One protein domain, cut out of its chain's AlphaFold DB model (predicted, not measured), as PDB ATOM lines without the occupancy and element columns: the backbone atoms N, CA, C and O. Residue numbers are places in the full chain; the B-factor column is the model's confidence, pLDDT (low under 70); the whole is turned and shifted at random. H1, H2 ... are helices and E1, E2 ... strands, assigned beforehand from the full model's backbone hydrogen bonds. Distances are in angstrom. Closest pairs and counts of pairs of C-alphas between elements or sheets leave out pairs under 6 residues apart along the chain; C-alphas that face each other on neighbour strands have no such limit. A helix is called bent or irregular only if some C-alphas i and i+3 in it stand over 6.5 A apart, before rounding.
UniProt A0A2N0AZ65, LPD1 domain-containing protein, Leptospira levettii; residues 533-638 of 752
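This is residues 533 to 638 of the 752 residues of the protein "LPD1 domain-containing protein" of Leptospira levettii (UniProt A0A2N0AZ65). A rod with the long helix H4 along its core, H2 and H3 packed along H4, kinked H1 slanted at one end, and strand E1 running back past H2 and H3. The printed part has 106 residues, mostly helix, in the order H1, H2, H3, H4, E1. It is only just loose, close to compact, with a radius of gyration of the C-alphas of 15.7 A, and spans 52 by 25 by 25 A.

H1, residues 544 to 568, begins at C-alpha 544 (29.510, -24.291, 81.976); it is irregular, with C-alphas 561 and 564 9.4 A apart. H2 is residues 571 to 581, H3 584 to 593, and H4 598 to 620, 32.5 A long. E1, residues 628 to 637, bends by 71 degrees at residue 634, ends at C-alpha 637 (59.411, 12.885, 63.479) and pairs with no named strand.

The hub H4 touches H2 at a shallow tilt of 22 degrees, opposite ways, closest at the C-alphas of Leu 578 and Phe 607, 6.5 A. H3 and H4 form a helical hairpin. H1 only just touches H4, with 3 pairs of C-alphas within 8 A. Every O i to N i+4 pair is within hydrogen-bond range in H2 and H3, 16 of 21 in H1 and 18 of 19 in H4.

The printed part has no cut and no long link; pLDDT is under 70 at 12 residues, among them 594 to 599.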
ATOM      1  N   SER A 533      42.386  -9.718  68.788       77.12
ATOM      2  CA  SER A 533      41.908 -11.101  68.894       77.12
ATOM      3  C   SER A 533      40.647 -11.198  69.755       77.12
ATOM      4  O   SER A 533      40.592 -10.633  70.847       77.12
ATOM      5  N   ASN A 534      39.670 -11.979  69.291       76.50
ATOM      6  CA  ASN A 534      38.476 -12.342  70.059       76.50
ATOM      7  C   ASN A 534      38.656 -13.647  70.859       76.50
ATOM      8  O   ASN A 534      37.692 -14.150  71.418       76.50
ATOM      9  N   GLU A 535      39.869 -14.206  70.927       69.75
ATOM     10  CA  GLU A 535      40.172 -15.463  71.640       69.75
ATOM     11  C   GLU A 535      39.832 -15.418  73.140       69.75
ATOM     12  O   GLU A 535      39.585 -16.452  73.750       69.75
ATOM     13  N   TYR A 536      39.784 -14.221  73.726       72.81
ATOM     14  CA  TYR A 536      39.451 -14.003  75.137       72.81
ATOM     15  C   TYR A 536      37.960 -13.736  75.387       72.81
ATOM     16  O   TYR A 536      37.571 -13.526  76.533       72.81
ATOM     17  N   VAL A 537      37.128 -13.700  74.338       81.00
ATOM     18  CA  VAL A 537      35.671 -13.598  74.488       81.00
ATOM     19  C   VAL A 537      35.151 -14.973  74.886       81.00
ATOM     20  O   VAL A 537      35.273 -15.929  74.115       81.00
ATOM     21  N   ILE A 538      34.564 -15.077  76.076       80.00
ATOM     22  CA  ILE A 538      33.929 -16.320  76.514       80.00
ATOM     23  C   ILE A 538      32.608 -16.431  75.766       80.00
ATOM     24  O   ILE A 538      31.733 -15.570  75.871       80.00
ATOM     25  N   LYS A 539      32.497 -17.465  74.935       78.31
ATOM     26  CA  LYS A 539      31.293 -17.677  74.144       78.31
ATOM     27  C   LYS A 539      30.211 -18.329  74.997       78.31
ATOM     28  O   LYS A 539      30.496 -19.231  75.780       78.31
ATOM     29  N   LYS A 540      28.970 -17.892  74.781       73.88
ATOM     30  CA  LYS A 540      27.790 -18.359  75.521       73.88
ATOM     31  C   LYS A 540      27.426 -19.827  75.248       73.88
ATOM     32  O   LYS A 540      26.656 -20.393  76.007       73.88
ATOM     33  N   ASP A 541      27.948 -20.423  74.176       75.12
ATOM     34  CA  ASP A 541      27.669 -21.795  73.728       75.12
ATOM     35  C   ASP A 541      28.636 -22.855  74.293       75.12
ATOM     36  O   ASP A 541      28.522 -24.031  73.957       75.12
ATOM     37  N   LEU A 542      29.599 -22.472  75.141       71.19
ATOM     38  CA  LEU A 542      30.538 -23.412  75.765       71.19
ATOM     39  C   LEU A 542      29.912 -24.151  76.967       71.19
ATOM     40  O   LEU A 542      29.043 -23.594  77.632       71.19
ATOM     41  N   PRO A 543      30.381 -25.362  77.321       74.56
ATOM     42  CA  PRO A 543      29.992 -26.023  78.570       74.56
ATOM     43  C   PRO A 543      30.307 -25.167  79.808       74.56
ATOM     44  O   PRO A 543      31.345 -24.501  79.848       74.56
ATOM     45  N   GLN A 544      29.431 -25.190  80.817       71.81
ATOM     46  CA  GLN A 544      29.510 -24.291  81.976       71.81
ATOM     47  C   GLN A 544      30.822 -24.443  82.763       71.81
ATOM     48  O   GLN A 544      31.471 -23.455  83.078       71.81
ATOM     49  N   ASP A 545      31.291 -25.673  82.972       64.44
ATOM     50  CA  ASP A 545      32.554 -25.974  83.659       64.44
ATOM     51  C   ASP A 545      33.793 -25.438  82.909       64.44
ATOM     52  O   ASP A 545      34.842 -25.150  83.496       64.44
ATOM     53  N   VAL A 546      33.694 -25.304  81.587       60.38
ATOM     54  CA  VAL A 546      34.725 -24.689  80.747       60.38
ATOM     55  C   VAL A 546      34.614 -23.167  80.812       60.38
ATOM     56  O   VAL A 546      35.646 -22.501  80.935       60.38
ATOM     57  N   GLN A 547      33.397 -22.611  80.782       69.56
ATOM     58  CA  GLN A 547      33.162 -21.174  80.970       69.56
ATOM     59  C   GLN A 547      33.706 -20.695  82.321       69.56
ATOM     60  O   GLN A 547      34.453 -19.719  82.352       69.56
ATOM     61  N   ASP A 548      33.434 -21.425  83.402       72.06
ATOM     62  CA  ASP A 548      33.865 -21.083  84.759       72.06
ATOM     63  C   ASP A 548      35.395 -21.087  84.878       72.06
ATOM     64  O   ASP A 548      35.993 -20.121  85.352       72.06
ATOM     65  N   ARG A 549      36.074 -22.115  84.346       67.44
ATOM     66  CA  ARG A 549      37.549 -22.180  84.338       67.44
ATOM     67  C   ARG A 549      38.183 -21.045  83.534       67.44
ATOM     68  O   ARG A 549      39.223 -20.500  83.932       67.44
ATOM     69  N   LEU A 550      37.576 -20.675  82.407       69.56
ATOM     70  CA  LEU A 550      38.010 -19.532  81.604       69.56
ATOM     71  C   LEU A 550      37.768 -18.210  82.340       69.56
ATOM     72  O   LEU A 550      38.664 -17.365  82.346       69.56
ATOM     73  N   TRP A 551      36.621 -18.061  83.001       78.75
ATOM     74  CA  TRP A 551      36.250 -16.888  83.789       78.75
ATOM     75  C   TRP A 551      37.187 -16.677  84.980       78.75
ATOM     76  O   TRP A 551      37.753 -15.594  85.126       78.75
ATOM     77  N   THR A 552      37.460 -17.722  85.770       77.44
ATOM     78  CA  THR A 552      38.440 -17.677  86.865       77.44
ATOM     79  C   THR A 552      39.811 -17.253  86.349       77.44
ATOM     80  O   THR A 552      40.420 -16.326  86.879       77.44
ATOM     81  N   THR A 553      40.279 -17.862  85.254       71.50
ATOM     82  CA  THR A 553      41.575 -17.522  84.649       71.50
ATOM     83  C   THR A 553      41.620 -16.069  84.160       71.50
ATOM     84  O   THR A 553      42.645 -15.394  84.301       71.50
ATOM     85  N   LEU A 554      40.531 -15.579  83.562       74.56
ATOM     86  CA  LEU A 554      40.410 -14.209  83.070       74.56
ATOM     87  C   LEU A 554      40.465 -13.208  84.234       74.56
ATOM     88  O   LEU A 554      41.307 -12.308  84.215       74.56
ATOM     89  N   ASN A 555      39.657 -13.424  85.273       79.31
ATOM     90  CA  ASN A 555      39.604 -12.574  86.463       79.31
ATOM     91  C   ASN A 555      40.934 -12.538  87.215       79.31
ATOM     92  O   ASN A 555      41.416 -11.451  87.525       79.31
ATOM     93  N   SER A 556      41.596 -13.680  87.432       78.88
ATOM     94  CA  SER A 556      42.908 -13.705  88.098       78.88
ATOM     95  C   SER A 556      43.972 -12.913  87.326       78.88
ATOM     96  O   SER A 556      44.829 -12.256  87.922       78.88
ATOM     97  N   ASN A 557      43.923 -12.926  85.989       77.81
ATOM     98  CA  ASN A 557      44.835 -12.122  85.174       77.81
ATOM     99  C   ASN A 557      44.538 -10.621  85.269       77.81
ATOM    100  O   ASN A 557      45.485  -9.837  85.374       77.81
ATOM    101  N   LEU A 558      43.261 -10.223  85.242       82.31
ATOM    102  CA  LEU A 558      42.837  -8.826  85.384       82.31
ATOM    103  C   LEU A 558      43.163  -8.278  86.776       82.31
ATOM    104  O   LEU A 558      43.782  -7.222  86.891       82.31
ATOM    105  N   GLN A 559      42.867  -9.037  87.828       83.69
ATOM    106  CA  GLN A 559      43.178  -8.679  89.210       83.69
ATOM    107  C   GLN A 559      44.680  -8.442  89.415       83.69
ATOM    108  O   GLN A 559      45.078  -7.474  90.058       83.69
ATOM    109  N   ARG A 560      45.544  -9.251  88.787       79.00
ATOM    110  CA  ARG A 560      47.003  -9.037  88.818       79.00
ATOM    111  C   ARG A 560      47.427  -7.702  88.199       79.00
ATOM    112  O   ARG A 560      48.498  -7.186  88.517       79.00
ATOM    113  N   VAL A 561      46.642  -7.157  87.270       76.12
ATOM    114  CA  VAL A 561      46.985  -5.915  86.572       76.12
ATOM    115  C   VAL A 561      46.350  -4.683  87.201       76.12
ATOM    116  O   VAL A 561      47.052  -3.676  87.275       76.12
ATOM    117  N   TRP A 562      45.104  -4.780  87.659       81.31
ATOM    118  CA  TRP A 562      44.275  -3.652  88.102       81.31
ATOM    119  C   TRP A 562      43.796  -3.748  89.563       81.31
ATOM    120  O   TRP A 562      43.079  -2.866  90.031       81.31
ATOM    121  N   GLY A 563      44.178  -4.794  90.303       82.31
ATOM    122  CA  GLY A 563      43.707  -5.027  91.670       82.31
ATOM    123  C   GLY A 563      42.225  -5.410  91.733       82.31
ATOM    124  O   GLY A 563      41.616  -5.752  90.725       82.31
ATOM    125  N   ASN A 564      41.632  -5.354  92.925       81.56
ATOM    126  CA  ASN A 564      40.287  -5.889  93.194       81.56
ATOM    127  C   ASN A 564      39.124  -5.002  92.706       81.56
ATOM    128  O   ASN A 564      37.979  -5.331  92.980       81.56
ATOM    129  N   GLN A 565      39.392  -3.866  92.055       79.38
ATOM    130  CA  GLN A 565      38.365  -2.889  91.641       79.38
ATOM    131  C   GLN A 565      38.236  -2.773  90.111       79.38
ATOM    132  O   GLN A 565      37.665  -1.811  89.597       79.38
ATOM    133  N   PHE A 566      38.825  -3.708  89.356       82.75
ATOM    134  CA  PHE A 566      38.880  -3.636  87.893       82.75
ATOM    135  C   PHE A 566      37.501  -3.765  87.227       82.75
ATOM    136  O   PHE A 566      37.274  -3.227  86.146       82.75
ATOM    137  N   ASP A 567      36.582  -4.476  87.872       82.88
ATOM    138  CA  ASP A 567      35.214  -4.731  87.434       82.88
ATOM    139  C   ASP A 567      34.378  -3.447  87.336       82.88
ATOM    140  O   ASP A 567      33.532  -3.335  86.447       82.88
ATOM    141  N   LYS A 568      34.685  -2.450  88.174       85.56
ATOM    142  CA  LYS A 568      34.015  -1.141  88.214       85.56
ATOM    143  C   LYS A 568      34.536  -0.128  87.188       85.56
ATOM    144  O   LYS A 568      33.920   0.919  87.014       85.56
ATOM    145  N   MET A 569      35.662  -0.391  86.520       89.00
ATOM    146  CA  MET A 569      36.250   0.556  85.560       89.00
ATOM    147  C   MET A 569      35.477   0.573  84.239       89.00
ATOM    148  O   MET A 569      35.130  -0.483  83.712       89.00
ATOM    149  N   THR A 570      35.278   1.749  83.641       90.44
ATOM    150  CA  THR A 570      34.782   1.852  82.257       90.44
ATOM    151  C   THR A 570      35.822   1.323  81.270       90.44
ATOM    152  O   THR A 570      37.018   1.260  81.583       90.44
ATOM    153  N   PHE A 571      35.404   0.962  80.051       90.56
ATOM    154  CA  PHE A 571      36.356   0.520  79.031       90.56
ATOM    155  C   PHE A 571      37.497   1.529  78.810       90.56
ATOM    156  O   PHE A 571      38.660   1.123  78.803       90.56
ATOM    157  N   ASP A 572      37.182   2.826  78.712       89.56
ATOM    158  CA  ASP A 572      38.159   3.902  78.502       89.56
ATOM    159  C   ASP A 572      39.126   4.072  79.687       89.56
ATOM    160  O   ASP A 572      40.335   4.182  79.489       89.56
ATOM    161  N   GLN A 573      38.632   3.989  80.928       89.94
ATOM    162  CA  GLN A 573      39.493   3.995  82.118       89.94
ATOM    163  C   GLN A 573      40.493   2.830  82.096       89.94
ATOM    164  O   GLN A 573      41.681   3.022  82.364       89.94
ATOM    165  N   GLY A 574      40.039   1.633  81.707       89.94
ATOM    166  CA  GLY A 574      40.911   0.471  81.541       89.94
ATOM    167  C   GLY A 574      41.954   0.662  80.434       89.94
ATOM    168  O   GLY A 574      43.120   0.306  80.621       89.94
ATOM    169  N   VAL A 575      41.575   1.283  79.311       90.81
ATOM    170  CA  VAL A 575      42.492   1.624  78.208       90.81
ATOM    171  C   VAL A 575      43.563   2.614  78.668       90.81
ATOM    172  O   VAL A 575      44.746   2.364  78.425       90.81
ATOM    173  N   ARG A 576      43.181   3.697  79.360       89.88
ATOM    174  CA  ARG A 576      44.123   4.691  79.910       89.88
ATOM    175  C   ARG A 576      45.084   4.047  80.902       89.88
ATOM    176  O   ARG A 576      46.293   4.183  80.748       89.88
ATOM    177  N   HIS A 577      44.568   3.240  81.828       89.62
ATOM    178  CA  HIS A 577      45.400   2.519  82.787       89.62
ATOM    179  C   HIS A 577      46.425   1.607  82.094       89.62
ATOM    180  O   HIS A 577      47.602   1.599  82.456       89.62
ATOM    181  N   LEU A 578      46.014   0.850  81.070       90.00
ATOM    182  CA  LEU A 578      46.938   0.025  80.286       90.00
ATOM    183  C   LEU A 578      47.978   0.865  79.553       90.00
ATOM    184  O   LEU A 578      49.149   0.481  79.496       90.00
ATOM    185  N   ALA A 579      47.555   1.988  78.982       89.38
ATOM    186  CA  ALA A 579      48.442   2.884  78.267       89.38
ATOM    187  C   ALA A 579      49.524   3.447  79.192       89.38
ATOM    188  O   ALA A 579      50.699   3.418  78.826       89.38
ATOM    189  N   ASP A 580      49.161   3.860  80.402       88.88
ATOM    190  CA  ASP A 580      50.106   4.368  81.395       88.88
ATOM    191  C   ASP A 580      51.028   3.255  81.901       88.88
ATOM    192  O   ASP A 580      52.257   3.386  81.865       88.88
ATOM    193  N   LYS A 581      50.458   2.097  82.259       88.19
ATOM    194  CA  LYS A 581      51.204   0.932  82.755       88.19
ATOM    195  C   LYS A 581      52.270   0.451  81.777       88.19
ATOM    196  O   LYS A 581      53.398   0.154  82.176       88.19
ATOM    197  N   PHE A 582      51.930   0.370  80.492       88.94
ATOM    198  CA  PHE A 582      52.858  -0.056  79.443       88.94
ATOM    199  C   PHE A 582      53.622   1.106  78.800       88.94
ATOM    200  O   PHE A 582      54.379   0.881  77.851       88.94
ATOM    201  N   LYS A 583      53.471   2.328  79.333       90.00
ATOM    202  CA  LYS A 583      54.098   3.560  78.842       90.00
ATOM    203  C   LYS A 583      53.906   3.703  77.332       90.00
ATOM    204  O   LYS A 583      54.869   3.786  76.570       90.00
ATOM    205  N   ILE A 584      52.659   3.639  76.874       87.62
ATOM    206  CA  ILE A 584      52.337   3.452  75.459       87.62
ATOM    207  C   ILE A 584      52.672   4.662  74.616       87.62
ATOM    208  O   ILE A 584      53.233   4.476  73.544       87.62
ATOM    209  N   LYS A 585      52.463   5.882  75.118       87.38
ATOM    210  CA  LYS A 585      52.885   7.101  74.412       87.38
ATOM    211  C   LYS A 585      54.388   7.092  74.116       87.38
ATOM    212  O   LYS A 585      54.793   7.215  72.964       87.38
ATOM    213  N   SER A 586      55.221   6.851  75.134       85.44
ATOM    214  CA  SER A 586      56.678   6.789  74.949       85.44
ATOM    215  C   SER A 586      57.124   5.552  74.169       85.44
ATOM    216  O   SER A 586      58.111   5.605  73.444       85.44
ATOM    217  N   THR A 587      56.392   4.443  74.272       84.12
ATOM    218  CA  THR A 587      56.643   3.234  73.484       84.12
ATOM    219  C   THR A 587      56.348   3.462  72.005       84.12
ATOM    220  O   THR A 587      57.174   3.080  71.188       84.12
ATOM    221  N   ILE A 588      55.224   4.094  71.654       80.69
ATOM    222  CA  ILE A 588      54.877   4.448  70.271       80.69
ATOM    223  C   ILE A 588      55.930   5.406  69.720       80.69
ATOM    224  O   ILE A 588      56.547   5.062  68.718       80.69
ATOM    225  N   LYS A 589      56.223   6.503  70.434       83.56
ATOM    226  CA  LYS A 589      57.281   7.462  70.071       83.56
ATOM    227  C   LYS A 589      58.619   6.763  69.790       83.56
ATOM    228  O   LYS A 589      59.247   6.986  68.763       83.56
ATOM    229  N   ARG A 590      59.038   5.836  70.657       82.56
ATOM    230  CA  ARG A 590      60.293   5.093  70.465       82.56
ATOM    231  C   ARG A 590      60.230   4.041  69.362       82.56
ATOM    232  O   ARG A 590      61.247   3.795  68.734       82.56
ATOM    233  N   ILE A 591      59.089   3.389  69.129       77.19
ATOM    234  CA  ILE A 591      58.919   2.462  67.995       77.19
ATOM    235  C   ILE A 591      59.054   3.228  66.687       77.19
ATOM    236  O   ILE A 591      59.700   2.740  65.761       77.19
ATOM    237  N   THR A 592      58.454   4.417  66.626       75.81
ATOM    238  CA  THR A 592      58.570   5.275  65.460       75.81
ATOM    239  C   THR A 592      60.023   5.723  65.298       75.81
ATOM    240  O   THR A 592      60.594   5.461  64.249       75.81
ATOM    241  N   GLU A 593      60.679   6.245  66.339       73.19
ATOM    242  CA  GLU A 593      62.049   6.793  66.267       73.19
ATOM    243  C   GLU A 593      63.162   5.748  66.078       73.19
ATOM    244  O   GLU A 593      64.147   6.017  65.391       73.19
ATOM    245  N   SER A 594      63.047   4.569  66.698       69.75
ATOM    246  CA  SER A 594      64.171   3.641  66.885       69.75
ATOM    247  C   SER A 594      64.270   2.554  65.823       69.75
ATOM    248  O   SER A 594      63.259   2.010  65.365       69.75
ATOM    249  N   ASP A 595      65.506   2.132  65.547       58.34
ATOM    250  CA  ASP A 595      65.820   0.957  64.733       58.34
ATOM    251  C   ASP A 595      65.830  -0.374  65.491       58.34
ATOM    252  O   ASP A 595      65.522  -1.420  64.920       58.34
ATOM    253  N   ASN A 596      66.004  -0.333  66.814       58.50
ATOM    254  CA  ASN A 596      66.014  -1.508  67.687       58.50
ATOM    255  C   ASN A 596      64.683  -1.676  68.434       58.50
ATOM    256  O   ASN A 596      64.549  -1.511  69.648       58.50
ATOM    257  N   GLU A 597      63.673  -2.056  67.661       64.94
ATOM    258  CA  GLU A 597      62.269  -2.180  68.055       64.94
ATOM    259  C   GLU A 597      61.992  -3.232  69.154       64.94
ATOM    260  O   GLU A 597      60.942  -3.211  69.794       64.94
ATOM    261  N   THR A 598      62.911  -4.162  69.423       66.69
ATOM    262  CA  THR A 598      62.639  -5.427  70.135       66.69
ATOM    263  C   THR A 598      62.076  -5.257  71.551       66.69
ATOM    264  O   THR A 598      61.186  -6.012  71.960       66.69
ATOM    265  N   ARG A 599      62.551  -4.260  72.312       69.38
ATOM    266  CA  ARG A 599      62.049  -3.967  73.670       69.38
ATOM    267  C   ARG A 599      60.718  -3.214  73.634       69.38
ATOM    268  O   ARG A 599      59.802  -3.558  74.376       69.38
ATOM    269  N   HIS A 600      60.593  -2.214  72.769       77.31
ATOM    270  CA  HIS A 600      59.404  -1.358  72.694       77.31
ATOM    271  C   HIS A 600      58.219  -2.084  72.053       77.31
ATOM    272  O   HIS A 600      57.108  -2.046  72.579       77.31
ATOM    273  N   LEU A 601      58.472  -2.883  71.016       73.19
ATOM    274  CA  LEU A 601      57.496  -3.817  70.468       73.19
ATOM    275  C   LEU A 601      56.974  -4.778  71.524       73.19
ATOM    276  O   LEU A 601      55.812  -5.152  71.454       73.19
ATOM    277  N   ARG A 602      57.795  -5.202  72.493       79.38
ATOM    278  CA  ARG A 602      57.320  -6.064  73.581       79.38
ATOM    279  C   ARG A 602      56.283  -5.337  74.431       79.38
ATOM    280  O   ARG A 602      55.226  -5.905  74.668       79.38
ATOM    281  N   ASN A 603      56.538  -4.091  74.824       83.38
ATOM    282  CA  ASN A 603      55.567  -3.286  75.571       83.38
ATOM    283  C   ASN A 603      54.282  -3.058  74.770       83.38
ATOM    284  O   ASN A 603      53.195  -3.266  75.297       83.38
ATOM    285  N   TYR A 604      54.398  -2.707  73.489       83.62
ATOM    286  CA  TYR A 604      53.241  -2.486  72.623       83.62
ATOM    287  C   TYR A 604      52.452  -3.774  72.345       83.62
ATOM    288  O   TYR A 604      51.223  -3.767  72.363       83.62
ATOM    289  N   LYS A 605      53.140  -4.906  72.140       83.69
ATOM    290  CA  LYS A 605      52.520  -6.235  72.016       83.69
ATOM    291  C   LYS A 605      51.818  -6.626  73.306       83.69
ATOM    292  O   LYS A 605      50.663  -7.021  73.243       83.69
ATOM    293  N   ASN A 606      52.476  -6.461  74.451       84.44
ATOM    294  CA  ASN A 606      51.878  -6.718  75.756       84.44
ATOM    295  C   ASN A 606      50.628  -5.862  75.939       84.44
ATOM    296  O   ASN A 606      49.577  -6.401  76.256       84.44
ATOM    297  N   PHE A 607      50.706  -4.563  75.658       89.19
ATOM    298  CA  PHE A 607      49.553  -3.676  75.686       89.19
ATOM    299  C   PHE A 607      48.425  -4.156  74.773       89.19
ATOM    300  O   PHE A 607      47.304  -4.278  75.243       89.19
ATOM    301  N   LYS A 608      48.700  -4.512  73.511       88.31
ATOM    302  CA  LYS A 608      47.681  -5.067  72.603       88.31
ATOM    303  C   LYS A 608      47.085  -6.379  73.113       88.31
ATOM    304  O   LYS A 608      45.883  -6.589  72.971       88.31
ATOM    305  N   SER A 609      47.890  -7.256  73.710       85.50
ATOM    306  CA  SER A 609      47.420  -8.504  74.319       85.50
ATOM    307  C   SER A 609      46.519  -8.235  75.522       85.50
ATOM    308  O   SER A 609      45.422  -8.781  75.588       85.50
ATOM    309  N   TRP A 610      46.930  -7.346  76.425       88.19
ATOM    310  CA  TRP A 610      46.128  -6.937  77.579       88.19
ATOM    311  C   TRP A 610      44.865  -6.179  77.173       88.19
ATOM    312  O   TRP A 610      43.814  -6.402  77.758       88.19
ATOM    313  N   LEU A 611      44.931  -5.358  76.125       90.50
ATOM    314  CA  LEU A 611      43.777  -4.683  75.540       90.50
ATOM    315  C   LEU A 611      42.814  -5.681  74.880       90.50
ATOM    316  O   LEU A 611      41.607  -5.510  74.986       90.50
ATOM    317  N   SER A 612      43.323  -6.744  74.243       88.75
ATOM    318  CA  SER A 612      42.489  -7.833  73.698       88.75
ATOM    319  C   SER A 612      41.773  -8.597  74.812       88.75
ATOM    320  O   SER A 612      40.601  -8.938  74.678       88.75
ATOM    321  N   LEU A 613      42.465  -8.834  75.929       86.75
ATOM    322  CA  LEU A 613      41.903  -9.477  77.114       86.75
ATOM    323  C   LEU A 613      40.852  -8.579  77.790       86.75
ATOM    324  O   LEU A 613      39.762  -9.049  78.103       86.75
ATOM    325  N   TRP A 614      41.132  -7.280  77.925       90.69
ATOM    326  CA  TRP A 614      40.195  -6.275  78.437       90.69
ATOM    327  C   TRP A 614      38.940  -6.153  77.565       90.69
ATOM    328  O   TRP A 614      37.822  -6.219  78.071       90.69
ATOM    329  N   LYS A 615      39.123  -6.076  76.239       91.44
ATOM    330  CA  LYS A 615      38.043  -6.154  75.246       91.44
ATOM    331  C   LYS A 615      37.210  -7.424  75.447       91.44
ATOM    332  O   LYS A 615      35.987  -7.333  75.481       91.44
ATOM    333  N   GLY A 616      37.855  -8.584  75.600       86.94
ATOM    334  CA  GLY A 616      37.192  -9.873  75.821       86.94
ATOM    335  C   GLY A 616      36.313  -9.883  77.070       86.94
ATOM    336  O   GLY A 616      35.134 -10.224  76.982       86.94
ATOM    337  N   TYR A 617      36.852  -9.422  78.201       89.19
ATOM    338  CA  TYR A 617      36.115  -9.290  79.460       89.19
ATOM    339  C   TYR A 617      34.891  -8.380  79.319       89.19
ATOM    340  O   TYR A 617      33.770  -8.813  79.581       89.19
ATOM    341  N   LYS A 618      35.084  -7.153  78.815       91.06
ATOM    342  CA  LYS A 618      33.997  -6.177  78.656       91.06
ATOM    343  C   LYS A 618      32.917  -6.627  77.674       91.06
ATOM    344  O   LYS A 618      31.735  -6.470  77.955       91.06
ATOM    345  N   THR A 619      33.309  -7.288  76.585       89.25
ATOM    346  CA  THR A 619      32.355  -7.922  75.656       89.25
ATOM    347  C   THR A 619      31.547  -9.027  76.345       89.25
ATOM    348  O   THR A 619      30.346  -9.135  76.118       89.25
ATOM    349  N   THR A 620      32.188  -9.837  77.195       86.06
ATOM    350  CA  THR A 620      31.547 -10.979  77.877       86.06
ATOM    351  C   THR A 620      30.469 -10.517  78.861       86.06
ATOM    352  O   THR A 620      29.395 -11.110  78.902       86.06
ATOM    353  N   ILE A 621      30.708  -9.416  79.582       87.62
ATOM    354  CA  ILE A 621      29.717  -8.811  80.493       87.62
ATOM    355  C   ILE A 621      28.693  -7.908  79.782       87.62
ATOM    356  O   ILE A 621      27.865  -7.286  80.437       87.62
ATOM    357  N   GLY A 622      28.734  -7.830  78.446       87.06
ATOM    358  CA  GLY A 622      27.734  -7.128  77.638       87.06
ATOM    359  C   GLY A 622      27.958  -5.624  77.444       87.06
ATOM    360  O   GLY A 622      27.044  -4.941  76.987       87.06
ATOM    361  N   GLU A 623      29.143  -5.085  77.749       89.44
ATOM    362  CA  GLU A 623      29.445  -3.664  77.523       89.44
ATOM    363  C   GLU A 623      29.586  -3.356  76.019       89.44
ATOM    364  O   GLU A 623      30.265  -4.071  75.273       89.44
ATOM    365  N   LYS A 624      28.964  -2.263  75.557       89.19
ATOM    366  CA  LYS A 624      29.085  -1.786  74.170       89.19
ATOM    367  C   LYS A 624      30.383  -0.997  74.003       89.19
ATOM    368  O   LYS A 624      30.547   0.071  74.585       89.19
ATOM    369  N   LEU A 625      31.291  -1.516  73.182       91.69
ATOM    370  CA  LEU A 625      32.621  -0.939  72.979       91.69
ATOM    371  C   LEU A 625      32.645   0.074  71.819       91.69
ATOM    372  O   LEU A 625      31.856  -0.069  70.879       91.69
ATOM    373  N   PRO A 626      33.553   1.074  71.846       92.56
ATOM    374  CA  PRO A 626      33.770   1.963  70.706       92.56
ATOM    375  C   PRO A 626      34.325   1.195  69.494       92.56
ATOM    376  O   PRO A 626      34.728   0.039  69.599       92.56
ATOM    377  N   GLU A 627      34.371   1.828  68.321       91.44
ATOM    378  CA  GLU A 627      34.997   1.221  67.136       91.44
ATOM    379  C   GLU A 627      36.533   1.284  67.209       91.44
ATOM    380  O   GLU A 627      37.240   0.340  66.832       91.44
ATOM    381  N   LYS A 628      37.056   2.391  67.750       91.88
ATOM    382  CA  LYS A 628      38.485   2.696  67.833       91.88
ATOM    383  C   LYS A 628      38.865   3.258  69.196       91.88
ATOM    384  O   LYS A 628      38.039   3.849  69.887       91.88
ATOM    385  N   VAL A 629      40.141   3.116  69.547       90.12
ATOM    386  CA  VAL A 629      40.767   3.793  70.694       90.12
ATOM    387  C   VAL A 629      42.013   4.551  70.244       90.12
ATOM    388  O   VAL A 629      42.803   4.024  69.456       90.12
ATOM    389  N   GLY A 630      42.169   5.788  70.723       85.69
ATOM    390  CA  GLY A 630      43.213   6.719  70.294       85.69
ATOM    391  C   GLY A 630      44.209   7.086  71.397       85.69
ATOM    392  O   GLY A 630      43.863   7.131  72.576       85.69
ATOM    393  N   PHE A 631      45.444   7.389  71.002       85.12
ATOM    394  CA  PHE A 631      46.495   7.950  71.849       85.12
ATOM    395  C   PHE A 631      47.115   9.159  71.177       85.12
ATOM    396  O   PHE A 631      47.338   9.150  69.974       85.12
ATOM    397  N   VAL A 632      47.460  10.164  71.969       85.25
ATOM    398  CA  VAL A 632      48.101  11.384  71.487       85.25
ATOM    399  C   VAL A 632      49.504  11.487  72.077       85.25
ATOM    400  O   VAL A 632      49.683  11.253  73.281       85.25
ATOM    401  N   TYR A 633      50.498  11.787  71.241       84.25
ATOM    402  CA  TYR A 633      51.889  11.965  71.655       84.25
ATOM    403  C   TYR A 633      52.601  13.048  70.836       84.25
ATOM    404  O   TYR A 633      52.296  13.253  69.665       84.25
ATOM    405  N   ASN A 634      53.586  13.697  71.462       86.12
ATOM    406  CA  ASN A 634      54.446  14.678  70.806       86.12
ATOM    407  C   ASN A 634      55.623  13.983  70.128       86.12
ATOM    408  O   ASN A 634      56.283  13.123  70.730       86.12
ATOM    409  N   THR A 635      55.914  14.378  68.895       86.50
ATOM    410  CA  THR A 635      57.035  13.853  68.126       86.50
ATOM    411  C   THR A 635      57.652  14.939  67.263       86.50
ATOM    412  O   THR A 635      56.960  15.811  66.751       86.50
ATOM    413  N   GLU A 636      58.965  14.854  67.110       90.19
ATOM    414  CA  GLU A 636      59.743  15.624  66.141       90.19
ATOM    415  C   GLU A 636      59.905  14.841  64.839       90.19
ATOM    416  O   GLU A 636      60.630  15.260  63.956       90.19
ATOM    417  N   LEU A 637      59.278  13.668  64.697       90.81
ATOM    418  CA  LEU A 637      59.411  12.885  63.479       90.81
ATOM    419  C   LEU A 637      58.695  13.552  62.300       90.81
ATOM    420  O   LEU A 637      57.525  13.955  62.393       90.81
ATOM    421  N   SER A 638      59.389  13.583  61.163       92.69
ATOM    422  CA  SER A 638      58.842  14.058  59.894       92.69
ATOM    423  C   SER A 638      57.628  13.221  59.479       92.69
ATOM    424  O   SER A 638      57.470  12.047  59.854       92.69
TER     425      SER A 638